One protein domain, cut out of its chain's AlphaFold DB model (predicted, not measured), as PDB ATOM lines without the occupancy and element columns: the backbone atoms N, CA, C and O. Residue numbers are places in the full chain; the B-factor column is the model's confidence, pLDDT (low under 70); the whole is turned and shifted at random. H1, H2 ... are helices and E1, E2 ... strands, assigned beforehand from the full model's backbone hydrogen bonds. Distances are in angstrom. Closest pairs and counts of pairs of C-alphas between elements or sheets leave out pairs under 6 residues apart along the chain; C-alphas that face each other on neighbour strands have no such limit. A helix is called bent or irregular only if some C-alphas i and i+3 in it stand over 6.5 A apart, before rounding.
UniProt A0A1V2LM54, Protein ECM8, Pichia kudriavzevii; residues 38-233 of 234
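AT A GLANCE: This is residues 38 to 233 of the 234 residues of the protein "Protein ECM8" of Pichia kudriavzevii (UniProt A0A1V2LM54). Two antiparallel four-stranded sheets, E1-E8-E9-E10 and E2-E3-E4-E5, lie at opposite ends of the domain, with H5 between them near the middle. H5 packs on one face of E2-E3-E4-E5 and also meets the small hairpin E6-E7 and the start of the long H7, which grazes the other sheet; H4 packs on E6-E7, and the tip of hairpin E8-E9, residues 166 to 171, sticks out. The printed part has 196 residues with seven named helices and ten named strands, in the order E1 H1 E2 H2 H3 H4 E3 E4 E5 H5 E6 E7 E8 E9 E10 H6 H7, and its class is mixed. It is compact, with a radius of gyration of the C-alphas of 17.6 A and spans of 50 by 47 by 40 A.

HOW THE PARTS SIT: Edge strand E1, residues 38 to 40, is antiparallel to E8, residues 161 to 167, with N 39 and O 162 within hydrogen-bond range at 2.9 A. The closest C-alphas of H1, residues 62 to 65, and E2, residues 69 to 73, are those of Thr 65 and Phe 71, 6.6 A apart. H2, residues 83 to 86, is close to but not clearly touching H3, residues 89 to 93, with the C-alphas of Glu 85 and Leu 91 closest at 7.9 A. H3 and H4, residues 95 to 102, only just touch, and only at the corner, with 3 pairs of C-alphas within 8 A, the closest Met 92 and Arg 98 at 5.6 A. E2 is antiparallel to E3, residues 106 to 110, with N 70 and O 109 at 2.8 A. E3, E4, residues 117 to 120, and E5, residues 129 to 131, form a meander, each strand the antiparallel neighbour of the one before, with N 108 and O 118 at 2.9 A and N 119 and O 130 at 2.8 A. H5, residues 132 to 143, makes two layers with this sheet, a helix on one face: its height over the sheet is 6.6 A, over E5, slantwise to the strands at 47 degrees on the local plane. E6, residues 145 to 148, and E7, residues 152 to 155, form a hairpin, with N 146 and O 154 at 2.9 A; the closest C-alphas of H4 and E7, Arg 98 and Ile 153, are 6.4 A apart. E8, E9, residues 170 to 176, and E10, residues 183 to 185, form a second meander, with N 165 and O 172 at 2.8 A and N 175 and O 184 at 2.9 A. H6, residues 197 to 204, touches no helix. H7, residues 215 to 231, touches residues 140 to 143 of H5, about perpendicular at 75 degrees, with the C-alphas of Leu 141 and Thr 215 closest at 4.6 A; it only grazes the sheet E1 E8 E9 E10, with residues 215 to 220. Every O i to N i+4 pair is within hydrogen-bond range in H4, against 0 of 1 in H3, where 1 of 2 O i to N i+3 pairs is, 6 of 8 in H5, 3 of 4 in H6 and 11 of 13 in H7; H1 and H2 are too short for such a pair.

IN THESE COORDINATES: E1 begins at C-alpha 38, (296.616, 151.661, 206.164). E2 measures 12.9 A and E3 13.6 A from first to last C-alpha. H5 measures 15.9 A and begins at C-alpha 132, (284.826, 150.462, 172.304). H3 and H5 are irregular, with C-alphas 89 and 92 7.3 A apart and C-alphas 133 and 136 7.5 A apart. E8 measures 20.1 A, E9 20.3 A and H7 25.5 A, ending at C-alpha 231, (303.872, 124.049, 190.282).

THE WHOLE: The two C-alphas farthest apart, those of Asp 63 and Arg 233, are 57.4 A apart. The printed part has no cut; the links E1 to H1 and E10 to H6 are long. The mean pLDDT of the printed part is 78.8, and it is under 70 in residues 62 to 67, 76 to 91, 114, 189 to 211 and 227 to 233.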
ATOM      1  N   PHE A  38     296.836 153.053 206.511       93.94
ATOM      2  CA  PHE A  38     296.616 151.661 206.164       93.94
ATOM      3  C   PHE A  38     295.139 151.327 206.325       93.94
ATOM      4  O   PHE A  38     294.512 151.765 207.286       93.94
ATOM      5  N   TRP A  39     294.624 150.516 205.410       94.50
ATOM      6  CA  TRP A  39     293.266 149.998 205.444       94.50
ATOM      7  C   TRP A  39     293.271 148.524 205.057       94.50
ATOM      8  O   TRP A  39     293.930 148.124 204.092       94.50
ATOM      9  N   ARG A  40     292.480 147.710 205.757       92.00
ATOM     10  CA  ARG A  40     292.023 146.449 205.162       92.00
ATOM     11  C   ARG A  40     291.067 146.782 204.023       92.00
ATOM     12  O   ARG A  40     290.373 147.784 204.105       92.00
ATOM     13  N   PHE A  41     291.010 145.977 202.966       88.19
ATOM     14  CA  PHE A  41     290.201 146.357 201.800       88.19
ATOM     15  C   PHE A  41     288.687 146.386 202.073       88.19
ATOM     16  O   PHE A  41     287.947 147.077 201.378       88.19
ATOM     17  N   ASP A  42     288.241 145.651 203.090       83.19
ATOM     18  CA  ASP A  42     286.868 145.630 203.596       83.19
ATOM     19  C   ASP A  42     286.553 146.776 204.577       83.19
ATOM     20  O   ASP A  42     285.430 146.865 205.071       83.19
ATOM     21  N   ASP A  43     287.515 147.659 204.855       86.50
ATOM     22  CA  ASP A  43     287.344 148.779 205.775       86.50
ATOM     23  C   ASP A  43     286.409 149.852 205.173       86.50
ATOM     24  O   ASP A  43     286.712 150.415 204.112       86.50
ATOM     25  N   PRO A  44     285.289 150.192 205.842       82.19
ATOM     26  CA  PRO A  44     284.351 151.207 205.362       82.19
ATOM     27  C   PRO A  44     284.942 152.624 205.312       82.19
ATOM     28  O   PRO A  44     284.349 153.502 204.687       82.19
ATOM     29  N   ALA A  45     286.086 152.875 205.956       86.31
ATOM     30  CA  ALA A  45     286.780 154.160 205.925       86.31
ATOM     31  C   ALA A  45     287.621 154.377 204.653       86.31
ATOM     32  O   ALA A  45     288.187 155.463 204.479       86.31
ATOM     33  N   ILE A  46     287.730 153.379 203.767       86.69
ATOM     34  CA  ILE A  46     288.426 153.549 202.488       86.69
ATOM     35  C   ILE A  46     287.706 154.599 201.637       86.69
ATOM     36  O   ILE A  46     286.486 154.617 201.485       86.69
ATOM     37  N   GLU A  47     288.491 155.493 201.034       86.94
ATOM     38  CA  GLU A  47     287.966 156.490 200.108       86.94
ATOM     39  C   GLU A  47     287.278 155.806 198.913       86.94
ATOM     40  O   GLU A  47     287.904 155.016 198.208       86.94
ATOM     41  N   ASN A  48     286.036 156.193 198.596       83.44
ATOM     42  CA  ASN A  48     285.247 155.582 197.514       83.44
ATOM     43  C   ASN A  48     285.993 155.441 196.176       83.44
ATOM     44  O   ASN A  48     285.839 154.444 195.474       83.44
ATOM     45  N   ARG A  49     286.823 156.433 195.827       85.50
ATOM     46  CA  ARG A  49     287.619 156.454 194.588       85.50
ATOM     47  C   ARG A  49     288.702 155.373 194.518       85.50
ATOM     48  O   ARG A  49     289.271 155.162 193.453       85.50
ATOM     49  N   LEU A  50     289.027 154.740 195.644       89.62
ATOM     50  CA  LEU A  50     290.004 153.661 195.738       89.62
ATOM     51  C   LEU A  50     289.358 152.285 195.556       89.62
ATOM     52  O   LEU A  50     290.081 151.300 195.565       89.62
ATOM     53  N   HIS A  51     288.047 152.167 195.356       89.69
ATOM     54  CA  HIS A  51     287.419 150.870 195.103       89.69
ATOM     55  C   HIS A  51     287.300 150.600 193.593       89.69
ATOM     56  O   HIS A  51     286.478 151.237 192.934       89.69
ATOM     57  N   PRO A  52     288.062 149.641 193.026       90.25
ATOM     58  CA  PRO A  52     288.083 149.394 191.585       90.25
ATOM     59  C   PRO A  52     286.774 148.798 191.074       90.25
ATOM     60  O   PRO A  52     286.457 148.942 189.906       90.25
ATOM     61  N   GLN A  53     286.000 148.141 191.930       89.69
ATOM     62  CA  GLN A  53     284.770 147.447 191.544       89.69
ATOM     63  C   GLN A  53     283.510 148.160 192.033       89.69
ATOM     64  O   GLN A  53     282.414 147.610 191.979       89.69
ATOM     65  N   ARG A  54     283.645 149.395 192.529       86.19
ATOM     66  CA  ARG A  54     282.493 150.174 192.969       86.19
ATOM     67  C   ARG A  54     281.731 150.685 191.757       86.19
ATOM     68  O   ARG A  54     282.290 151.350 190.888       86.19
ATOM     69  N   PHE A  55     280.436 150.417 191.737       85.38
ATOM     70  CA  PHE A  55     279.565 150.902 190.688       85.38
ATOM     71  C   PHE A  55     279.146 152.355 190.919       85.38
ATOM     72  O   PHE A  55     278.899 152.785 192.045       85.38
ATOM     73  N   ASN A  56     279.065 153.115 189.829       82.69
ATOM     74  CA  ASN A  56     278.702 154.522 189.818       82.69
ATOM     75  C   ASN A  56     277.492 154.740 188.906       82.69
ATOM     76  O   ASN A  56     277.517 154.467 187.702       82.69
ATOM     77  N   HIS A  57     276.431 155.312 189.472       78.94
ATOM     78  CA  HIS A  57     275.244 155.712 188.723       78.94
ATOM     79  C   HIS A  57     275.518 157.028 187.996       78.94
ATOM     80  O   HIS A  57     275.122 158.112 188.427       78.94
ATOM     81  N   HIS A  58     276.238 156.950 186.880       81.81
ATOM     82  CA  HIS A  58     276.444 158.118 186.039       81.81
ATOM     83  C   HIS A  58     275.117 158.559 185.427       81.81
ATOM     84  O   HIS A  58     274.486 157.826 184.668       81.81
ATOM     85  N   LYS A  59     274.706 159.780 185.765       81.56
ATOM     86  CA  LYS A  59     273.665 160.518 185.056       81.56
ATOM     87  C   LYS A  59     274.358 161.519 184.132       81.56
ATOM     88  O   LYS A  59     275.246 162.264 184.574       81.56
ATOM     89  N   LEU A  60     274.004 161.471 182.853       80.62
ATOM     90  CA  LEU A  60     274.372 162.491 181.876       80.62
ATOM     91  C   LEU A  60     273.263 163.547 181.869       80.62
ATOM     92  O   LEU A  60     272.088 163.193 181.916       80.62
ATOM     93  N   THR A  61     273.651 164.818 181.893       76.88
ATOM     94  CA  THR A  61     272.751 165.969 181.748       76.88
ATOM     95  C   THR A  61     272.720 166.404 180.284       76.88
ATOM     96  O   THR A  61     273.655 166.101 179.541       76.88
ATOM     97  N   GLU A  62     271.666 167.114 179.874       67.31
ATOM     98  CA  GLU A  62     271.449 167.539 178.478       67.31
ATOM     99  C   GLU A  62     272.617 168.373 177.913       67.31
ATOM    100  O   GLU A  62     272.989 168.223 176.749       67.31
ATOM    101  N   ASP A  63     273.288 169.156 178.760       64.12
ATOM    102  CA  ASP A  63     274.459 169.961 178.379       64.12
ATOM    103  C   ASP A  63     275.642 169.113 177.882       64.12
ATOM    104  O   ASP A  63     276.404 169.539 177.019       64.12
ATOM    105  N   ILE A  64     275.795 167.889 178.400       63.28
ATOM    106  CA  ILE A  64     276.875 166.967 178.010       63.28
ATOM    107  C   ILE A  64     276.551 166.296 176.668       63.28
ATOM    108  O   ILE A  64     277.461 165.903 175.937       63.28
ATOM    109  N   THR A  65     275.266 166.170 176.333       60.78
ATOM    110  CA  THR A  65     274.801 165.503 175.111       60.78
ATOM    111  C   THR A  65     274.750 166.414 173.880       60.78
ATOM    112  O   THR A  65     274.607 165.910 172.773       60.78
ATOM    113  N   ASN A  66     274.912 167.732 174.053       58.03
ATOM    114  CA  ASN A  66     274.798 168.739 172.986       58.03
ATOM    115  C   ASN A  66     276.107 169.060 172.232       58.03
ATOM    116  O   ASN A  66     276.130 169.977 171.416       58.03
ATOM    117  N   MET A  67     277.201 168.336 172.482       66.12
ATOM    118  CA  MET A  67     278.496 168.591 171.823       66.12
ATOM    119  C   MET A  67     278.701 167.728 170.561       66.12
ATOM    120  O   MET A  67     277.762 167.081 170.101       66.12
ATOM    121  N   ASP A  68     279.913 167.744 169.984       79.31
ATOM    122  CA  ASP A  68     280.370 167.131 168.710       79.31
ATOM    123  C   ASP A  68     280.182 165.601 168.568       79.31
ATOM    124  O   ASP A  68     280.854 164.943 167.770       79.31
ATOM    125  N   TYR A  69     279.279 165.009 169.342       83.31
ATOM    126  CA  TYR A  69     279.041 163.584 169.443       83.31
ATOM    127  C   TYR A  69     277.563 163.250 169.239       83.31
ATOM    128  O   TYR A  69     276.675 163.998 169.646       83.31
ATOM    129  N   ASP A  70     277.315 162.086 168.653       86.50
ATOM    130  CA  ASP A  70     276.019 161.421 168.653       86.50
ATOM    131  C   ASP A  70     275.970 160.435 169.821       86.50
ATOM    132  O   ASP A  70     276.855 159.588 169.968       86.50
ATOM    133  N   PHE A  71     274.945 160.547 170.665       88.31
ATOM    134  CA  PHE A  71     274.794 159.730 171.869       88.31
ATOM    135  C   PHE A  71     273.735 158.652 171.681       88.31
ATOM    136  O   PHE A  71     272.639 158.912 171.193       88.31
ATOM    137  N   THR A  72     274.042 157.445 172.147       88.12
ATOM    138  CA  THR A  72     273.084 156.341 172.225       88.12
ATOM    139  C   THR A  72     272.962 155.876 173.671       88.12
ATOM    140  O   THR A  72     273.957 155.684 174.374       88.12
ATOM    141  N   VAL A  73     271.720 155.702 174.128       87.06
ATOM    142  CA  VAL A  73     271.410 155.132 175.442       87.06
ATOM    143  C   VAL A  73     270.869 153.728 175.233       87.06
ATOM    144  O   VAL A  73     269.832 153.549 174.596       87.06
ATOM    145  N   ASN A  74     271.547 152.735 175.798       81.31
ATOM    146  CA  ASN A  74     271.074 151.362 175.765       81.31
ATOM    147  C   ASN A  74     269.872 151.203 176.711       81.31
ATOM    148  O   ASN A  74     270.030 151.149 177.933       81.31
ATOM    149  N   GLN A  75     268.671 151.130 176.133       71.56
ATOM    150  CA  GLN A  75     267.410 150.961 176.868       71.56
ATOM    151  C   GLN A  75     267.237 149.547 177.442       71.56
ATOM    152  O   GLN A  75     266.456 149.359 178.367       71.56
ATOM    153  N   GLY A  76     267.992 148.562 176.938       66.31
ATOM    154  CA  GLY A  76     268.056 147.212 177.504       66.31
ATOM    155  C   GLY A  76     268.918 147.122 178.768       66.31
ATOM    156  O   GLY A  76     269.032 146.053 179.362       66.31
ATOM    157  N   CYS A  77     269.541 148.226 179.192       64.81
ATOM    158  CA  CYS A  77     270.295 148.277 180.434       64.81
ATOM    159  C   CYS A  77     269.328 148.239 181.633       64.81
ATOM    160  O   CYS A  77     268.473 149.126 181.728       64.81
ATOM    161  N   PRO A  78     269.464 147.282 182.573       63.22
ATOM    162  CA  PRO A  78     268.549 147.157 183.704       63.22
ATOM    163  C   PRO A  78     268.380 148.474 184.469       63.22
ATOM    164  O   PRO A  78     269.361 149.157 184.797       63.22
ATOM    165  N   SER A  79     267.126 148.839 184.752       58.44
ATOM    166  CA  SER A  79     266.788 150.000 185.574       58.44
ATOM    167  C   SER A  79     267.285 149.759 186.994       58.44
ATOM    168  O   SER A  79     266.780 148.899 187.709       58.44
ATOM    169  N   VAL A  80     268.319 150.493 187.379       55.84
ATOM    170  CA  VAL A  80     269.021 150.281 188.642       55.84
ATOM    171  C   VAL A  80     268.162 150.761 189.820       55.84
ATOM    172  O   VAL A  80     267.756 151.923 189.829       55.84
ATOM    173  N   THR A  81     267.883 149.886 190.792       49.94
ATOM    174  CA  THR A  81     266.820 150.069 191.801       49.94
ATOM    175  C   THR A  81     267.194 150.864 193.053       49.94
ATOM    176  O   THR A  81     266.297 151.444 193.656       49.94
ATOM    177  N   SER A  82     268.467 151.013 193.440       57.59
ATOM    178  CA  SER A  82     268.889 152.051 194.405       57.59
ATOM    179  C   SER A  82     270.413 152.164 194.532       57.59
ATOM    180  O   SER A  82     271.123 151.168 194.421       57.59
ATOM    181  N   ASP A  83     270.926 153.351 194.881       56.62
ATOM    182  CA  ASP A  83     272.356 153.564 195.192       56.62
ATOM    183  C   ASP A  83     272.845 152.707 196.385       56.62
ATOM    184  O   ASP A  83     274.044 152.469 196.543       56.62
ATOM    185  N   LYS A  84     271.923 152.219 197.235       59.28
ATOM    186  CA  LYS A  84     272.229 151.357 198.389       59.28
ATOM    187  C   LYS A  84     272.630 149.941 197.977       59.28
ATOM    188  O   LYS A  84     273.558 149.397 198.567       59.28
ATOM    189  N   GLU A  85     271.976 149.365 196.969       57.78
ATOM    190  CA  GLU A  85     272.313 148.026 196.456       57.78
ATOM    191  C   GLU A  85     273.701 148.007 195.809       57.78
ATOM    192  O   GLU A  85     274.401 146.998 195.872       57.78
ATOM    193  N   TYR A  86     274.128 149.150 195.252       59.72
ATOM    194  CA  TYR A  86     275.357 149.250 194.472       59.72
ATOM    195  C   TYR A  86     276.582 149.791 195.229       59.72
ATOM    196  O   TYR A  86     277.694 149.826 194.696       59.72
ATOM    197  N   GLY A  87     276.398 150.191 196.491       56.41
ATOM    198  CA  GLY A  87     277.454 150.726 197.352       56.41
ATOM    199  C   GLY A  87     278.291 149.678 198.096       56.41
ATOM    200  O   GLY A  87     279.280 150.058 198.722       56.41
ATOM    201  N   ASN A  88     277.910 148.395 198.055       57.53
ATOM    202  CA  ASN A  88     278.586 147.320 198.786       57.53
ATOM    203  C   ASN A  88     279.722 146.706 197.947       57.53
ATOM    204  O   ASN A  88     279.526 146.365 196.787       57.53
ATOM    205  N   LEU A  89     280.906 146.516 198.537       59.38
ATOM    206  CA  LEU A  89     282.084 145.919 197.884       59.38
ATOM    207  C   LEU A  89     281.872 144.463 197.440       59.38
ATOM    208  O   LEU A  89     282.617 143.956 196.607       59.38
ATOM    209  N   THR A  90     280.825 143.809 197.945       58.88
ATOM    210  CA  THR A  90     280.361 142.492 197.478       58.88
ATOM    211  C   THR A  90     279.591 142.542 196.158       58.88
ATOM    212  O   THR A  90     279.191 141.490 195.664       58.88
ATOM    213  N   LEU A  91     279.425 143.722 195.539       58.19
ATOM    214  CA  LEU A  91     278.685 143.902 194.284       58.19
ATOM    215  C   LEU A  91     279.051 142.855 193.229       58.19
ATOM    216  O   LEU A  91     278.192 142.264 192.581       58.19
ATOM    217  N   MET A  92     280.347 142.597 193.097       70.88
ATOM    218  CA  MET A  92     280.874 141.730 192.059       70.88
ATOM    219  C   MET A  92     280.762 140.240 192.377       70.88
ATOM    220  O   MET A  92     281.192 139.417 191.576       70.88
ATOM    221  N   GLN A  93     280.137 139.861 193.492       71.94
ATOM    222  CA  GLN A  93     279.738 138.479 193.768       71.94
ATOM    223  C   GLN A  93     278.404 138.130 193.089       71.94
ATOM    224  O   GLN A  93     278.187 136.974 192.722       71.94
ATOM    225  N   ASN A  94     277.552 139.120 192.804       79.62
ATOM    226  CA  ASN A  94     276.277 138.918 192.120       79.62
ATOM    227  C   ASN A  94     276.446 138.950 190.587       79.62
ATOM    228  O   ASN A  94     276.947 139.923 190.024       79.62
ATOM    229  N   LYS A  95     275.982 137.895 189.904       82.12
ATOM    230  CA  LYS A  95     276.089 137.750 188.441       82.12
ATOM    231  C   LYS A  95     275.401 138.881 187.668       82.12
ATOM    232  O   LYS A  95     276.015 139.453 186.777       82.12
ATOM    233  N   ASN A  96     274.178 139.246 188.048       80.94
ATOM    234  CA  ASN A  96     273.423 140.311 187.384       80.94
ATOM    235  C   ASN A  96     274.128 141.671 187.537       80.94
ATOM    236  O   ASN A  96     274.217 142.454 186.600       80.94
ATOM    237  N   LEU A  97     274.705 141.946 188.711       79.12
ATOM    238  CA  LEU A  97     275.433 143.199 188.935       79.12
ATOM    239  C   LEU A  97     276.720 143.272 188.103       79.12
ATOM    240  O   LEU A  97     277.044 144.343 187.588       79.12
ATOM    241  N   ARG A  98     277.417 142.140 187.921       84.25
ATOM    242  CA  ARG A  98     278.565 142.043 187.006       84.25
ATOM    243  C   ARG A  98     278.160 142.314 185.558       84.25
ATOM    244  O   ARG A  98     278.818 143.109 184.895       84.25
ATOM    245  N   GLU A  99     277.059 141.725 185.097       85.50
ATOM    246  CA  GLU A  99     276.503 141.975 183.759       85.50
ATOM    247  C   GLU A  99     276.159 143.461 183.563       85.50
ATOM    248  O   GLU A  99     276.578 144.083 182.589       85.50
ATOM    249  N   ILE A 100     275.488 144.079 184.537       82.69
ATOM    250  CA  ILE A 100     275.138 145.509 184.517       82.69
ATOM    251  C   ILE A 100     276.379 146.413 184.497       82.69
ATOM    252  O   ILE A 100     276.366 147.471 183.859       82.69
ATOM    253  N   ALA A 101     277.432 146.046 185.227       83.81
ATOM    254  CA  ALA A 101     278.682 146.798 185.266       83.81
ATOM    255  C   ALA A 101     279.478 146.677 183.959       83.81
ATOM    256  O   ALA A 101     280.074 147.663 183.525       83.81
ATOM    257  N   TYR A 102     279.478 145.488 183.351       87.62
ATOM    258  CA  TYR A 102     280.202 145.194 182.119       87.62
ATOM    259  C   TYR A 102     279.507 145.754 180.879       87.62
ATOM    260  O   TYR A 102     280.173 146.228 179.967       87.62
ATOM    261  N   HIS A 103     278.176 145.757 180.831       87.12
ATOM    262  CA  HIS A 103     277.458 146.302 179.684       87.12
ATOM    263  C   HIS A 103     277.241 147.819 179.830       87.12
ATOM    264  O   HIS A 103     276.580 148.278 180.773       87.12
ATOM    265  N   PRO A 104     277.776 148.634 178.902       86.56
ATOM    266  CA  PRO A 104     277.678 150.081 178.991       86.56
ATOM    267  C   PRO A 104     276.238 150.549 178.767       86.56
ATOM    268  O   PRO A 104     275.512 150.055 177.904       86.56
ATOM    269  N   LYS A 105     275.830 151.553 179.549       87.50
ATOM    270  CA  LYS A 105     274.538 152.231 179.373       87.50
ATOM    271  C   LYS A 105     274.598 153.310 178.292       87.50
ATOM    272  O   LYS A 105     273.599 153.556 177.622       87.50
ATOM    273  N   TYR A 106     275.743 153.974 178.170       90.56
ATOM    274  CA  TYR A 106     275.933 155.115 177.286       90.56
ATOM    275  C   TYR A 106     277.054 154.828 176.295       90.56
ATOM    276  O   TYR A 106     278.148 154.420 176.693       90.56
ATOM    277  N   GLU A 107     276.769 155.099 175.030       91.50
ATOM    278  CA  GLU A 107     277.716 155.129 173.924       91.50
ATOM    279  C   GLU A 107     277.711 156.535 173.322       91.50
ATOM    280  O   GLU A 107     276.666 157.192 173.275       91.50
ATOM    281  N   ARG A 108     278.871 156.998 172.861       89.88
ATOM    282  CA  ARG A 108     278.979 158.205 172.043       89.88
ATOM    283  C   ARG A 108     279.866 157.950 170.832       89.88
ATOM    284  O   ARG A 108     280.825 157.186 170.922       89.88
ATOM    285  N   LYS A 109     279.570 158.617 169.721       88.94
ATOM    286  CA  LYS A 109     280.383 158.608 168.496       88.94
ATOM    287  C   LYS A 109     280.674 160.037 168.094       88.94
ATOM    288  O   LYS A 109     279.762 160.851 168.124       88.94
ATOM    289  N   THR A 110     281.911 160.365 167.742       82.75
ATOM    290  CA  THR A 110     282.195 161.712 167.223       82.75
ATOM    291  C   THR A 110     281.565 161.887 165.842       82.75
ATOM    292  O   THR A 110     281.661 161.005 164.987       82.75
ATOM    293  N   LYS A 111     280.940 163.045 165.613       78.62
ATOM    294  CA  LYS A 111     280.301 163.396 164.335       78.62
ATOM    295  C   LYS A 111     281.314 163.525 163.195       78.62
ATOM    296  O   LYS A 111     280.969 163.314 162.038       78.62
ATOM    297  N   LEU A 112     282.568 163.852 163.519       76.50
ATOM    298  CA  LEU A 112     283.644 164.057 162.541       76.50
ATOM    299  C   LEU A 112     284.316 162.747 162.103       76.50
ATOM    300  O   LEU A 112     284.869 162.674 161.010       76.50
ATOM    301  N   GLN A 113     284.292 161.715 162.949       70.44
ATOM    302  CA  GLN A 113     284.944 160.423 162.709       70.44
ATOM    303  C   GLN A 113     284.050 159.294 163.228       70.44
ATOM    304  O   GLN A 113     284.243 158.775 164.323       70.44
ATOM    305  N   VAL A 114     283.069 158.889 162.421       63.94
ATOM    306  CA  VAL A 114     282.038 157.903 162.805       63.94
ATOM    307  C   VAL A 114     282.626 156.559 163.284       63.94
ATOM    308  O   VAL A 114     281.984 155.839 164.049       63.94
ATOM    309  N   SER A 115     283.860 156.224 162.887       71.12
ATOM    310  CA  SER A 115     284.589 155.030 163.343       71.12
ATOM    311  C   SER A 115     285.064 155.091 164.802       71.12
ATOM    312  O   SER A 115     285.403 154.056 165.376       71.12
ATOM    313  N   HIS A 116     285.083 156.268 165.429       80.69
ATOM    314  CA  HIS A 116     285.481 156.453 166.821       80.69
ATOM    315  C   HIS A 116     284.255 156.429 167.734       80.69
ATOM    316  O   HIS A 116     283.629 157.454 168.009       80.69
ATOM    317  N   SER A 117     283.924 155.220 168.194       87.75
ATOM    318  CA  SER A 117     282.918 154.991 169.230       87.75
ATOM    319  C   SER A 117     283.571 154.810 170.602       87.75
ATOM    320  O   SER A 117     284.625 154.178 170.734       87.75
ATOM    321  N   GLU A 118     282.915 155.332 171.634       90.44
ATOM    322  CA  GLU A 118     283.323 155.220 173.027       90.44
ATOM    323  C   GLU A 118     282.151 154.823 173.926       90.44
ATOM    324  O   GLU A 118     281.027 155.308 173.786       90.44
ATOM    325  N   TYR A 119     282.445 154.009 174.932       91.88
ATOM    326  CA  TYR A 119     281.528 153.640 175.998       91.88
ATOM    327  C   TYR A 119     281.858 154.374 177.294       91.88
ATOM    328  O   TYR A 119     283.026 154.535 177.659       91.88
ATOM    329  N   LEU A 120     280.825 154.785 178.029       91.25
ATOM    330  CA  LEU A 120     280.996 155.325 179.377       91.25
ATOM    331  C   LEU A 120     281.168 154.177 180.377       91.25
ATOM    332  O   LEU A 120     280.222 153.431 180.646       91.25
ATOM    333  N   CYS A 121     282.353 154.070 180.977       90.62
ATOM    334  CA  CYS A 121     282.602 153.109 182.044       90.62
ATOM    335  C   CYS A 121     281.789 153.472 183.293       90.62
ATOM    336  O   CYS A 121     281.811 154.613 183.748       90.62
ATOM    337  N   ARG A 122     281.097 152.486 183.872       88.25
ATOM    338  CA  ARG A 122     280.227 152.655 185.050       88.25
ATOM    339  C   ARG A 122     280.942 152.416 186.376       88.25
ATOM    340  O   ARG A 122     280.350 152.594 187.434       88.25
ATOM    341  N   LEU A 123     282.202 151.994 186.336       89.06
ATOM    342  CA  LEU A 123     283.026 151.736 187.519       89.06
ATOM    343  C   LEU A 123     284.052 152.854 187.765       89.06
ATOM    344  O   LEU A 123     284.616 152.967 188.851       89.06
ATOM    345  N   CYS A 124     284.267 153.730 186.781       89.19
ATOM    346  CA  CYS A 124     285.153 154.878 186.910       89.19
ATOM    347  C   CYS A 124     284.456 156.045 187.634       89.19
ATOM    348  O   CYS A 124     283.497 156.594 187.100       89.19
ATOM    349  N   PRO A 125     284.965 156.544 188.775       85.12
ATOM    350  CA  PRO A 125     284.318 157.647 189.495       85.12
ATOM    351  C   PRO A 125     284.233 158.942 188.664       85.12
ATOM    352  O   PRO A 125     283.296 159.721 188.819       85.12
ATOM    353  N   SER A 126     285.171 159.150 187.737       84.44
ATOM    354  CA  SER A 126     285.297 160.381 186.945       84.44
ATOM    355  C   SER A 126     284.541 160.371 185.607       84.44
ATOM    356  O   SER A 126     284.919 161.127 184.718       84.44
ATOM    357  N   LYS A 127     283.505 159.531 185.426       86.75
ATOM    358  CA  LYS A 127     282.728 159.430 184.166       86.75
ATOM    359  C   LYS A 127     283.628 159.214 182.935       86.75
ATOM    360  O   LYS A 127     283.596 159.978 181.972       86.75
ATOM    361  N   ARG A 128     284.476 158.186 182.990       88.25
ATOM    362  CA  ARG A 128     285.486 157.927 181.957       88.25
ATOM    363  C   ARG A 128     284.861 157.326 180.693       88.25
ATOM    364  O   ARG A 128     284.250 156.262 180.766       88.25
ATOM    365  N   TRP A 129     285.075 157.978 179.553       88.81
ATOM    366  CA  TRP A 129     284.787 157.431 178.227       88.81
ATOM    367  C   TRP A 129     285.983 156.627 177.722       88.81
ATOM    368  O   TRP A 129     287.133 157.021 177.931       88.81
ATOM    369  N   VAL A 130     285.709 155.467 177.138       88.00
ATOM    370  CA  VAL A 130     286.719 154.502 176.702       88.00
ATOM    371  C   VAL A 130     286.342 154.009 175.317       88.00
ATOM    372  O   VAL A 130     285.201 153.600 175.109       88.00
ATOM    373  N   PHE A 131     287.290 154.019 174.383       88.12
ATOM    374  CA  PHE A 131     287.072 153.483 173.042       88.12
ATOM    375  C   PHE A 131     286.533 152.055 173.096       88.12
ATOM    376  O   PHE A 131     287.053 151.219 173.837       88.12
ATOM    377  N   THR A 132     285.516 151.762 172.286       88.81
ATOM    378  CA  THR A 132     284.826 150.462 172.304       88.81
ATOM    379  C   THR A 132     285.784 149.287 172.116       88.81
ATOM    380  O   THR A 132     285.694 148.304 172.850       88.81
ATOM    381  N   LYS A 133     286.767 149.427 171.215       86.06
ATOM    382  CA  LYS A 133     287.829 148.435 170.969       86.06
ATOM    383  C   LYS A 133     288.720 148.128 172.185       86.06
ATOM    384  O   LYS A 133     289.301 147.054 172.234       86.06
ATOM    385  N   HIS A 134     288.803 149.027 173.167       86.69
ATOM    386  CA  HIS A 134     289.623 148.869 174.384       86.69
ATOM    387  C   HIS A 134     288.780 148.694 175.644       86.69
ATOM    388  O   HIS A 134     289.305 148.675 176.755       86.69
ATOM    389  N   PHE A 135     287.460 148.577 175.503       89.50
ATOM    390  CA  PHE A 135     286.576 148.554 176.656       89.50
ATOM    391  C   PHE A 135     286.761 147.290 177.503       89.50
ATOM    392  O   PHE A 135     286.854 147.385 178.724       89.50
ATOM    393  N   ALA A 136     286.881 146.120 176.869       90.38
ATOM    394  CA  ALA A 136     287.117 144.860 177.578       90.38
ATOM    395  C   ALA A 136     288.443 144.886 178.362       90.38
ATOM    396  O   ALA A 136     288.479 144.543 179.542       90.38
ATOM    397  N   GLU A 137     289.511 145.380 177.735       89.00
ATOM    398  CA  GLU A 137     290.821 145.544 178.370       89.00
ATOM    399  C   GLU A 137     290.766 146.537 179.538       89.00
ATOM    400  O   GLU A 137     291.261 146.253 180.628       89.00
ATOM    401  N   HIS A 138     290.089 147.674 179.357       91.38
ATOM    402  CA  HIS A 138     289.870 148.641 180.425       91.38
ATOM    403  C   HIS A 138     289.148 148.013 181.624       91.38
ATOM    404  O   HIS A 138     289.573 148.209 182.765       91.38
ATOM    405  N   MET A 139     288.082 147.242 181.385       92.06
ATOM    406  CA  MET A 139     287.347 146.548 182.445       92.06
ATOM    407  C   MET A 139     288.230 145.527 183.170       92.06
ATOM    408  O   MET A 139     288.218 145.486 184.403       92.06
ATOM    409  N   ALA A 140     289.057 144.777 182.441       91.25
ATOM    410  CA  ALA A 140     289.971 143.798 183.019       91.25
ATOM    411  C   ALA A 140     291.070 144.462 183.864       91.25
ATOM    412  O   ALA A 140     291.255 144.117 185.030       91.25
ATOM    413  N   LEU A 141     291.772 145.452 183.312       89.75
ATOM    414  CA  LEU A 141     292.959 146.037 183.936       89.75
ATOM    415  C   LEU A 141     292.632 147.145 184.943       89.75
ATOM    416  O   LEU A 141     293.350 147.328 185.918       89.75
ATOM    417  N   SER A 142     291.541 147.889 184.769       90.56
ATOM    418  CA  SER A 142     291.181 148.968 185.705       90.56
ATOM    419  C   SER A 142     290.271 148.490 186.830       90.56
ATOM    420  O   SER A 142     290.336 149.022 187.942       90.56
ATOM    421  N   HIS A 143     289.420 147.506 186.537       91.75
ATOM    422  CA  HIS A 143     288.311 147.116 187.405       91.75
ATOM    423  C   HIS A 143     288.303 145.623 187.757       91.75
ATOM    424  O   HIS A 143     287.563 145.205 188.646       91.75
ATOM    425  N   GLY A 144     289.146 144.819 187.114       92.31
ATOM    426  CA  GLY A 144     289.222 143.390 187.365       92.31
ATOM    427  C   GLY A 144     287.997 142.618 186.908       92.31
ATOM    428  O   GLY A 144     287.706 141.586 187.496       92.31
ATOM    429  N   ILE A 145     287.252 143.112 185.920       91.94
ATOM    430  CA  ILE A 145     286.065 142.438 185.386       91.94
ATOM    431  C   ILE A 145     286.400 141.881 184.007       91.94
ATOM    432  O   ILE A 145     286.801 142.634 183.123       91.94
ATOM    433  N   VAL A 146     286.237 140.573 183.831       91.81
ATOM    434  CA  VAL A 146     286.627 139.851 182.613       91.81
ATOM    435  C   VAL A 146     285.448 139.023 182.124       91.81
ATOM    436  O   VAL A 146     284.780 138.376 182.928       91.81
ATOM    437  N   ASP A 147     285.198 139.026 180.819       91.81
ATOM    438  CA  ASP A 147     284.259 138.100 180.185       91.81
ATOM    439  C   ASP A 147     285.016 136.855 179.717       91.81
ATOM    440  O   ASP A 147     285.850 136.914 178.813       91.81
ATOM    441  N   VAL A 148     284.782 135.735 180.397       89.62
ATOM    442  CA  VAL A 148     285.456 134.467 180.121       89.62
ATOM    443  C   VAL A 148     284.501 133.584 179.338       89.62
ATOM    444  O   VAL A 148     283.404 133.273 179.803       89.62
ATOM    445  N   LYS A 149     284.931 133.129 178.158       88.19
ATOM    446  CA  LYS A 149     284.150 132.207 177.325       88.19
ATOM    447  C   LYS A 149     283.664 131.012 178.163       88.19
ATOM    448  O   LYS A 149     284.421 130.482 178.967       88.19
ATOM    449  N   GLU A 150     282.399 130.627 177.993       87.56
ATOM    450  CA  GLU A 150     281.705 129.532 178.712       87.56
ATOM    451  C   GLU A 150     281.419 129.766 180.210       87.56
ATOM    452  O   GLU A 150     280.476 129.180 180.738       87.56
ATOM    453  N   VAL A 151     282.146 130.660 180.887       86.94
ATOM    454  CA  VAL A 151     281.912 131.018 182.302       86.94
ATOM    455  C   VAL A 151     281.058 132.289 182.433       86.94
ATOM    456  O   VAL A 151     280.273 132.435 183.374       86.94
ATOM    457  N   GLY A 152     281.177 133.195 181.463       89.62
ATOM    458  CA  GLY A 152     280.588 134.528 181.451       89.62
ATOM    459  C   GLY A 152     281.430 135.550 182.214       89.62
ATOM    460  O   GLY A 152     282.630 135.375 182.439       89.62
ATOM    461  N   ILE A 153     280.780 136.633 182.639       91.00
ATOM    462  CA  ILE A 153     281.456 137.755 183.292       91.00
ATOM    463  C   ILE A 153     281.822 137.397 184.734       91.00
ATOM    464  O   ILE A 153     280.960 137.123 185.580       91.00
ATOM    465  N   VAL A 154     283.117 137.468 185.027       90.56
ATOM    466  CA  VAL A 154     283.723 137.201 186.331       90.56
ATOM    467  C   VAL A 154     284.454 138.429 186.855       90.56
ATOM    468  O   VAL A 154     284.856 139.314 186.102       90.56
ATOM    469  N   ALA A 155     284.631 138.476 188.172       90.81
ATOM    470  CA  ALA A 155     285.412 139.507 188.831       90.81
ATOM    471  C   ALA A 155     286.631 138.896 189.513       90.81
ATOM    472  O   ALA A 155     286.514 137.946 190.288       90.81
ATOM    473  N   MET A 156     287.795 139.464 189.231       91.06
ATOM    474  CA  MET A 156     289.032 139.148 189.919       91.06
ATOM    475  C   MET A 156     288.954 139.602 191.383       91.06
ATOM    476  O   MET A 156     288.290 140.603 191.685       91.06
ATOM    477  N   PRO A 157     289.641 138.903 192.302       91.50
ATOM    478  CA  PRO A 157     289.683 139.272 193.707       91.50
ATOM    479  C   PRO A 157     290.167 140.700 193.928       91.50
ATOM    480  O   PRO A 157     291.125 141.169 193.305       91.50
ATOM    481  N   LEU A 158     289.528 141.373 194.878       92.50
ATOM    482  CA  LEU A 158     290.011 142.642 195.403       92.50
ATOM    483  C   LEU A 158     291.329 142.431 196.173       92.50
ATOM    484  O   LEU A 158     291.567 141.334 196.690       92.50
ATOM    485  N   PRO A 159     292.185 143.462 196.276       94.38
ATOM    486  CA  PRO A 159     293.364 143.396 197.129       94.38
ATOM    487  C   PRO A 159     293.000 143.061 198.579       94.38
ATOM    488  O   PRO A 159     291.905 143.368 199.034       94.38
ATOM    489  N   ALA A 160     293.932 142.492 199.344       94.19
ATOM    490  CA  ALA A 160     293.702 142.206 200.765       94.19
ATOM    491  C   ALA A 160     293.749 143.475 201.638       94.19
ATOM    492  O   ALA A 160     293.052 143.591 202.646       94.19
ATOM    493  N   ALA A 161     294.599 144.431 201.264       95.31
ATOM    494  CA  ALA A 161     294.815 145.667 202.004       95.31
ATOM    495  C   ALA A 161     295.305 146.781 201.077       95.31
ATOM    496  O   ALA A 161     295.835 146.519 199.994       95.31
ATOM    497  N   LEU A 162     295.161 148.017 201.540       95.44
ATOM    498  CA  LEU A 162     295.683 149.225 200.919       95.44
ATOM    499  C   LEU A 162     296.542 149.986 201.918       95.44
ATOM    500  O   LEU A 162     296.233 150.034 203.107       95.44
ATOM    501  N   TYR A 163     297.573 150.659 201.425       94.31
ATOM    502  CA  TYR A 163     298.172 151.747 202.181       94.31
ATOM    503  C   TYR A 163     298.499 152.940 201.292       94.31
ATOM    504  O   TYR A 163     298.735 152.821 200.085       94.31
ATOM    505  N   ARG A 164     298.493 154.115 201.917       93.62
ATOM    506  CA  ARG A 164     298.862 155.396 201.329       93.62
ATOM    507  C   ARG A 164     300.073 155.943 202.060       93.62
ATOM    508  O   ARG A 164     300.025 156.122 203.272       93.62
ATOM    509  N   GLN A 165     301.116 156.276 201.314       92.56
ATOM    510  CA  GLN A 165     302.299 156.959 201.824       92.56
ATOM    511  C   GLN A 165     302.327 158.391 201.291       92.56
ATOM    512  O   GLN A 165     302.252 158.613 200.083       92.56
ATOM    513  N   THR A 166     302.436 159.368 202.189       91.06
ATOM    514  CA  THR A 166     302.514 160.790 201.836       91.06
ATOM    515  C   THR A 166     303.922 161.311 202.102       91.06
ATOM    516  O   THR A 166     304.367 161.295 203.248       91.06
ATOM    517  N   LEU A 167     304.606 161.780 201.054       87.50
ATOM    518  CA  LEU A 167     305.921 162.426 201.122       87.50
ATOM    519  C   LEU A 167     305.779 163.874 200.636       87.50
ATOM    520  O   LEU A 167     305.748 164.149 199.434       87.50
ATOM    521  N   GLY A 168     305.622 164.810 201.575       86.06
ATOM    522  CA  GLY A 168     305.297 166.201 201.254       86.06
ATOM    523  C   GLY A 168     303.965 166.305 200.501       86.06
ATOM    524  O   GLY A 168     302.914 165.968 201.040       86.06
ATOM    525  N   ARG A 169     304.003 166.762 199.242       85.06
ATOM    526  CA  ARG A 169     302.815 166.845 198.365       85.06
ATOM    527  C   ARG A 169     302.542 165.558 197.580       85.06
ATOM    528  O   ARG A 169     301.460 165.417 197.011       85.06
ATOM    529  N   LEU A 170     303.505 164.638 197.528       85.38
ATOM    530  CA  LEU A 170     303.390 163.401 196.764       85.38
ATOM    531  C   LEU A 170     302.630 162.352 197.571       85.38
ATOM    532  O   LEU A 170     302.899 162.144 198.755       85.38
ATOM    533  N   LYS A 171     301.683 161.682 196.913       88.88
ATOM    534  CA  LYS A 171     300.902 160.587 197.487       88.88
ATOM    535  C   LYS A 171     301.151 159.330 196.674       88.88
ATOM    536  O   LYS A 171     300.918 159.317 195.468       88.88
ATOM    537  N   PHE A 172     301.580 158.281 197.351       90.81
ATOM    538  CA  PHE A 172     301.793 156.964 196.775       90.81
ATOM    539  C   PHE A 172     300.782 155.998 197.360       90.81
ATOM    540  O   PHE A 172     300.467 156.064 198.547       90.81
ATOM    541  N   PHE A 173     300.271 155.116 196.516       93.31
ATOM    542  CA  PHE A 173     299.271 154.137 196.895       93.31
ATOM    543  C   PHE A 173     299.780 152.756 196.548       93.31
ATOM    544  O   PHE A 173     300.387 152.553 195.495       93.31
ATOM    545  N   TYR A 174     299.510 151.824 197.443       94.69
ATOM    546  CA  TYR A 174     299.940 150.450 197.318       94.69
ATOM    547  C   TYR A 174     298.804 149.535 197.734       94.69
ATOM    548  O   TYR A 174     298.023 149.866 198.629       94.69
ATOM    549  N   CYS A 175     298.740 148.372 197.107       95.50
ATOM    550  CA  CYS A 175     297.793 147.334 197.459       95.50
ATOM    551  C   CYS A 175     298.504 146.010 197.714       95.50
ATOM    552  O   CYS A 175     299.553 145.734 197.133       95.50
ATOM    553  N   LYS A 176     297.919 145.179 198.569       95.94
ATOM    554  CA  LYS A 176     298.456 143.863 198.901       95.94
ATOM    555  C   LYS A 176     297.770 142.786 198.077       95.94
ATOM    556  O   LYS A 176     296.549 142.644 198.162       95.94
ATOM    557  N   CYS A 177     298.545 142.003 197.334       94.88
ATOM    558  CA  CYS A 177     298.027 140.827 196.649       94.88
ATOM    559  C   CYS A 177     297.508 139.804 197.673       94.88
ATOM    560  O   CYS A 177     298.265 139.422 198.569       94.88
ATOM    561  N   PRO A 178     296.250 139.336 197.571       93.38
ATOM    562  CA  PRO A 178     295.717 138.337 198.496       93.38
ATOM    563  C   PRO A 178     296.344 136.950 198.295       93.38
ATOM    564  O   PRO A 178     296.242 136.111 199.182       93.38
ATOM    565  N   LYS A 179     296.991 136.708 197.146       91.62
ATOM    566  CA  LYS A 179     297.562 135.411 196.773       91.62
ATOM    567  C   LYS A 179     299.019 135.252 197.212       91.62
ATOM    568  O   LYS A 179     299.326 134.341 197.969       91.62
ATOM    569  N   CYS A 180     299.907 136.144 196.770       93.00
ATOM    570  CA  CYS A 180     301.342 136.080 197.079       93.00
ATOM    571  C   CYS A 180     301.783 137.043 198.190       93.00
ATOM    572  O   CYS A 180     302.966 137.103 198.506       93.00
ATOM    573  N   ILE A 181     300.863 137.830 198.770       93.31
ATOM    574  CA  ILE A 181     301.132 138.757 199.888       93.31
ATOM    575  C   ILE A 181     302.030 139.955 199.494       93.31
ATOM    576  O   ILE A 181     302.220 140.866 200.304       93.31
ATOM    577  N   GLN A 182     302.495 140.034 198.240       93.12
ATOM    578  CA  GLN A 182     303.313 141.133 197.723       93.12
ATOM    579  C   GLN A 182     302.555 142.467 197.713       93.12
ATOM    580  O   GLN A 182     301.372 142.545 197.366       93.12
ATOM    581  N   TRP A 183     303.271 143.535 198.068       93.56
ATOM    582  CA  TRP A 183     302.802 144.907 197.926       93.56
ATOM    583  C   TRP A 183     303.097 145.433 196.525       93.56
ATOM    584  O   TRP A 183     304.239 145.418 196.072       93.56
ATOM    585  N   ILE A 184     302.061 145.932 195.863       92.62
ATOM    586  CA  ILE A 184     302.105 146.419 194.487       92.62
ATOM    587  C   ILE A 184     301.795 147.907 194.506       92.62
ATOM    588  O   ILE A 184     300.795 148.333 195.085       92.62
ATOM    589  N   ARG A 185     302.652 148.704 193.872       91.88
ATOM    590  CA  ARG A 185     302.437 150.140 193.714       91.88
ATOM    591  C   ARG A 185     301.369 150.393 192.653       91.88
ATOM    592  O   ARG A 185     301.463 149.875 191.544       91.88
ATOM    593  N   LEU A 186     300.370 151.203 192.989       90.75
ATOM    594  CA  LEU A 186     299.269 151.570 192.099       90.75
ATOM    595  C   LEU A 186     299.638 152.765 191.209       90.75
ATOM    596  O   LEU A 186     300.420 153.632 191.605       90.75
ATOM    597  N   GLY A 187     299.046 152.821 190.013       83.00
ATOM    598  CA  GLY A 187     299.178 153.942 189.075       83.00
ATOM    599  C   GLY A 187     300.580 154.188 188.500       83.00
ATOM    600  O   GLY A 187     300.806 155.266 187.956       83.00
ATOM    601  N   LYS A 188     301.524 153.243 188.621       74.69
ATOM    602  CA  LYS A 188     302.880 153.361 188.054       74.69
ATOM    603  C   LYS A 188     303.164 152.234 187.061       74.69
ATOM    604  O   LYS A 188     303.846 151.266 187.375       74.69
ATOM    605  N   THR A 189     302.607 152.357 185.871       63.81
ATOM    606  CA  THR A 189     302.574 151.304 184.840       63.81
ATOM    607  C   THR A 189     303.941 151.026 184.228       63.81
ATOM    608  O   THR A 189     304.235 149.888 183.890       63.81
ATOM    609  N   ALA A 190     304.823 152.029 184.230       57.19
ATOM    610  CA  ALA A 190     306.223 151.916 183.820       57.19
ATOM    611  C   ALA A 190     307.057 150.891 184.625       57.19
ATOM    612  O   ALA A 190     308.184 150.600 184.246       57.19
ATOM    613  N   GLU A 191     306.549 150.366 185.748       56.19
ATOM    614  CA  GLU A 191     307.207 149.297 186.523       56.19
ATOM    615  C   GLU A 191     306.747 147.881 186.116       56.19
ATOM    616  O   GLU A 191     307.242 146.904 186.675       56.19
ATOM    617  N   ILE A 192     305.815 147.737 185.164       59.56
ATOM    618  CA  ILE A 192     305.411 146.429 184.637       59.56
ATOM    619  C   ILE A 192     306.378 146.051 183.504       59.56
ATOM    620  O   ILE A 192     306.221 146.495 182.373       59.56
ATOM    621  N   SER A 193     307.377 145.218 183.802       48.12
ATOM    622  CA  SER A 193     308.440 144.832 182.855       48.12
ATOM    623  C   SER A 193     307.977 143.977 181.668       48.12
ATOM    624  O   SER A 193     308.753 143.773 180.743       48.12
ATOM    625  N   ASN A 194     306.744 143.461 181.706       54.44
ATOM    626  CA  ASN A 194     306.253 142.429 180.789       54.44
ATOM    627  C   ASN A 194     304.922 142.802 180.115       54.44
ATOM    628  O   ASN A 194     304.175 141.893 179.763       54.44
ATOM    629  N   LEU A 195     304.545 144.082 180.009       56.41
ATOM    630  CA  LEU A 195     303.389 144.431 179.170       56.41
ATOM    631  C   LEU A 195     303.735 144.098 177.716       56.41
ATOM    632  O   LEU A 195     304.845 144.393 177.281       56.41
ATOM    633  N   SER A 196     302.819 143.459 176.985       56.06
ATOM    634  CA  SER A 196     303.032 143.224 175.557       56.06
ATOM    635  C   SER A 196     303.152 144.559 174.822       56.06
ATOM    636  O   SER A 196     302.514 145.543 175.211       56.06
ATOM    637  N   ASP A 197     303.930 144.579 173.739       54.53
ATOM    638  CA  ASP A 197     304.091 145.769 172.897       54.53
ATOM    639  C   ASP A 197     302.739 146.301 172.401       54.53
ATOM    640  O   ASP A 197     302.575 147.501 172.271       54.53
ATOM    641  N   GLU A 198     301.724 145.447 172.248       55.00
ATOM    642  CA  GLU A 198     300.351 145.847 171.919       55.00
ATOM    643  C   GLU A 198     299.690 146.691 173.027       55.00
ATOM    644  O   GLU A 198     299.070 147.713 172.739       55.00
ATOM    645  N   VAL A 199     299.848 146.311 174.303       53.25
ATOM    646  CA  VAL A 199     299.333 147.075 175.459       53.25
ATOM    647  C   VAL A 199     300.117 148.378 175.648       53.25
ATOM    648  O   VAL A 199     299.560 149.384 176.087       53.25
ATOM    649  N   ILE A 200     301.401 148.382 175.279       49.84
ATOM    650  CA  ILE A 200     302.264 149.568 175.307       49.84
ATOM    651  C   ILE A 200     301.937 150.514 174.136       49.84
ATOM    652  O   ILE A 200     301.773 151.713 174.349       49.84
ATOM    653  N   GLU A 201     301.774 150.025 172.907       46.19
ATOM    654  CA  GLU A 201     301.407 150.826 171.727       46.19
ATOM    655  C   GLU A 201     300.032 151.484 171.884       46.19
ATOM    656  O   GLU A 201     299.815 152.610 171.426       46.19
ATOM    657  N   LEU A 202     299.121 150.827 172.604       48.50
ATOM    658  CA  LEU A 202     297.847 151.400 173.025       48.50
ATOM    659  C   LEU A 202     297.988 152.631 173.926       48.50
ATOM    660  O   LEU A 202     297.128 153.515 173.889       48.50
ATOM    661  N   ASP A 203     299.071 152.692 174.696       47.66
ATOM    662  CA  ASP A 203     299.445 153.803 175.573       47.66
ATOM    663  C   ASP A 203     300.083 154.957 174.767       47.66
ATOM    664  O   ASP A 203     299.840 156.131 175.055       47.66
ATOM    665  N   TYR A 204     300.841 154.643 173.707       41.72
ATOM    666  CA  TYR A 204     301.619 155.628 172.937       41.72
ATOM    667  C   TYR A 204     300.888 156.258 171.740       41.72
ATOM    668  O   TYR A 204     301.152 157.417 171.421       41.72
ATOM    669  N   LEU A 205     299.963 155.555 171.075       46.38
ATOM    670  CA  LEU A 205     299.341 156.053 169.834       46.38
ATOM    671  C   LEU A 205     298.117 156.970 170.037       46.38
ATOM    672  O   LEU A 205     297.623 157.516 169.053       46.38
ATOM    673  N   ASN A 206     297.607 157.159 171.266       43.91
ATOM    674  CA  ASN A 206     296.355 157.906 171.517       43.91
ATOM    675  C   ASN A 206     296.366 158.889 172.707       43.91
ATOM    676  O   ASN A 206     295.299 159.269 173.188       43.91
ATOM    677  N   ASP A 207     297.535 159.328 173.175       42.19
ATOM    678  CA  ASP A 207     297.692 160.437 174.139       42.19
ATOM    679  C   ASP A 207     296.743 160.393 175.364       42.19
ATOM    680  O   ASP A 207     296.204 161.416 175.797       42.19
ATOM    681  N   ARG A 208     296.502 159.190 175.921       43.41
ATOM    682  CA  ARG A 208     296.047 158.948 177.305       43.41
ATOM    683  C   ARG A 208     295.989 157.448 177.631       43.41
ATOM    684  O   ARG A 208     295.458 156.671 176.841       43.41
ATOM    685  N   PRO A 209     296.377 157.056 178.855       46.84
ATOM    686  CA  PRO A 209     296.567 155.657 179.210       46.84
ATOM    687  C   PRO A 209     295.278 154.845 179.208       46.84
ATOM    688  O   PRO A 209     294.413 155.140 180.024       46.84
ATOM    689  N   SER A 210     295.161 153.759 178.423       53.44
ATOM    690  CA  SER A 210     294.153 152.679 178.631       53.44
ATOM    691  C   SER A 210     294.199 152.105 180.063       53.44
ATOM    692  O   SER A 210     293.249 151.511 180.579       53.44
ATOM    693  N   VAL A 211     295.312 152.391 180.723       68.12
ATOM    694  CA  VAL A 211     295.761 152.005 182.038       68.12
ATOM    695  C   VAL A 211     295.009 152.758 183.154       68.12
ATOM    696  O   VAL A 211     294.990 153.988 183.253       68.12
ATOM    697  N   GLY A 212     294.322 152.001 184.008       77.69
ATOM    698  CA  GLY A 212     293.671 152.483 185.227       77.69
ATOM    699  C   GLY A 212     294.576 152.425 186.455       77.69
ATOM    700  O   GLY A 212     295.651 151.823 186.449       77.69
ATOM    701  N   PHE A 213     294.103 153.006 187.558       89.00
ATOM    702  CA  PHE A 213     294.835 153.072 188.828       89.00
ATOM    703  C   PHE A 213     295.264 151.692 189.365       89.00
ATOM    704  O   PHE A 213     296.343 151.565 189.942       89.00
ATOM    705  N   TYR A 214     294.451 150.660 189.118       92.62
ATOM    706  CA  TYR A 214     294.672 149.280 189.558       92.62
ATOM    707  C   TYR A 214     295.337 148.362 188.525       92.62
ATOM    708  O   TYR A 214     295.493 147.175 188.798       92.62
ATOM    709  N   THR A 215     295.791 148.882 187.383       90.19
ATOM    710  CA  THR A 215     296.353 148.042 186.306       90.19
ATOM    711  C   THR A 215     297.490 147.158 186.778       90.19
ATOM    712  O   THR A 215     297.429 145.948 186.592       90.19
ATOM    713  N   ASN A 216     298.466 147.726 187.488       89.81
ATOM    714  CA  ASN A 216     299.584 146.966 188.047       89.81
ATOM    715  C   ASN A 216     299.121 145.800 188.926       89.81
ATOM    716  O   ASN A 216     299.720 144.730 188.902       89.81
ATOM    717  N   TYR A 217     298.053 146.002 189.700       93.31
ATOM    718  CA  TYR A 217     297.510 144.976 190.581       93.31
ATOM    719  C   TYR A 217     296.859 143.842 189.800       93.31
ATOM    720  O   TYR A 217     297.206 142.683 190.013       93.31
ATOM    721  N   PHE A 218     295.927 144.159 188.901       93.06
ATOM    722  CA  PHE A 218     295.206 143.132 188.154       93.06
ATOM    723  C   PHE A 218     296.123 142.399 187.176       93.06
ATOM    724  O   PHE A 218     296.026 141.180 187.060       93.06
ATOM    725  N   TYR A 219     297.081 143.104 186.570       88.94
ATOM    726  CA  TYR A 219     298.127 142.486 185.763       88.94
ATOM    727  C   TYR A 219     298.961 141.489 186.577       88.94
ATOM    728  O   TYR A 219     299.081 140.322 186.207       88.94
ATOM    729  N   HIS A 220     299.462 141.917 187.740       90.50
ATOM    730  CA  HIS A 220     300.185 141.035 188.653       90.50
ATOM    731  C   HIS A 220     299.332 139.836 189.094       90.50
ATOM    732  O   HIS A 220     299.822 138.710 189.117       90.50
ATOM    733  N   PHE A 221     298.063 140.052 189.448       91.75
ATOM    734  CA  PHE A 221     297.183 138.991 189.936       91.75
ATOM    735  C   PHE A 221     296.949 137.900 188.879       91.75
ATOM    736  O   PHE A 221     296.930 136.714 189.224       91.75
ATOM    737  N   MET A 222     296.810 138.284 187.605       88.38
ATOM    738  CA  MET A 222     296.715 137.338 186.491       88.38
ATOM    739  C   MET A 222     297.990 136.490 186.369       88.38
ATOM    740  O   MET A 222     297.892 135.267 186.355       88.38
ATOM    741  N   GLY A 223     299.175 137.113 186.383       86.50
ATOM    742  CA  GLY A 223     300.461 136.400 186.307       86.50
ATOM    743  C   GLY A 223     300.712 135.470 187.500       86.50
ATOM    744  O   GLY A 223     300.927 134.273 187.329       86.50
ATOM    745  N   CYS A 224     300.535 135.985 188.721       86.69
ATOM    746  CA  CYS A 224     300.613 135.207 189.962       86.69
ATOM    747  C   CYS A 224     299.639 134.015 189.960       86.69
ATOM    748  O   CYS A 224     299.841 133.009 190.647       86.69
ATOM    749  N   SER A 225     298.550 134.106 189.189       78.06
ATOM    750  CA  SER A 225     297.592 133.018 189.077       78.06
ATOM    751  C   SER A 225     298.037 131.851 188.211       78.06
ATOM    752  O   SER A 225     297.628 130.727 188.509       78.06
ATOM    753  N   LEU A 226     298.905 132.100 187.235       75.88
ATOM    754  CA  LEU A 226     299.414 131.104 186.297       75.88
ATOM    755  C   LEU A 226     300.588 130.302 186.878       75.88
ATOM    756  O   LEU A 226     300.593 129.079 186.757       75.88
ATOM    757  N   GLU A 227     301.509 130.945 187.601       64.69
ATOM    758  CA  GLU A 227     302.705 130.296 188.183       64.69
ATOM    759  C   GLU A 227     302.356 129.137 189.141       64.69
ATOM    760  O   GLU A 227     303.005 128.088 189.150       64.69
ATOM    761  N   ASN A 228     301.261 129.266 189.897       53.16
ATOM    762  CA  ASN A 228     300.795 128.203 190.795       53.16
ATOM    763  C   ASN A 228     300.179 126.998 190.065       53.16
ATOM    764  O   ASN A 228     300.075 125.928 190.661       53.16
ATOM    765  N   ILE A 229     299.734 127.147 188.812       53.41
ATOM    766  CA  ILE A 229     299.197 126.022 188.028       53.41
ATOM    767  C   ILE A 229     300.344 125.143 187.529       53.41
ATOM    768  O   ILE A 229     300.198 123.924 187.487       53.41
ATOM    769  N   GLU A 230     301.487 125.737 187.195       46.22
ATOM    770  CA  GLU A 230     302.665 124.992 186.744       46.22
ATOM    771  C   GLU A 230     303.298 124.193 187.888       46.22
ATOM    772  O   GLU A 230     303.605 123.021 187.703       46.22
ATOM    773  N   HIS A 231     303.369 124.762 189.098       47.03
ATOM    774  CA  HIS A 231     303.872 124.049 190.282       47.03
ATOM    775  C   HIS A 231     302.915 122.973 190.825       47.03
ATOM    776  O   HIS A 231     303.351 122.059 191.512       47.03
ATOM    777  N   ALA A 232     301.610 123.064 190.547       45.38
ATOM    778  CA  ALA A 232     300.639 122.034 190.936       45.38
ATOM    779  C   ALA A 232     300.533 120.882 189.915       45.38
ATOM    780  O   ALA A 232     299.820 119.908 190.158       45.38
ATOM    781  N   ARG A 233     301.185 121.020 188.754       44.12
ATOM    782  CA  ARG A 233     301.225 120.020 187.674       44.12
ATOM    783  C   ARG A 233     302.578 119.311 187.548       44.12
ATOM    784  O   ARG A 233     302.658 118.352 186.782       44.12
TER     785      ARG A 233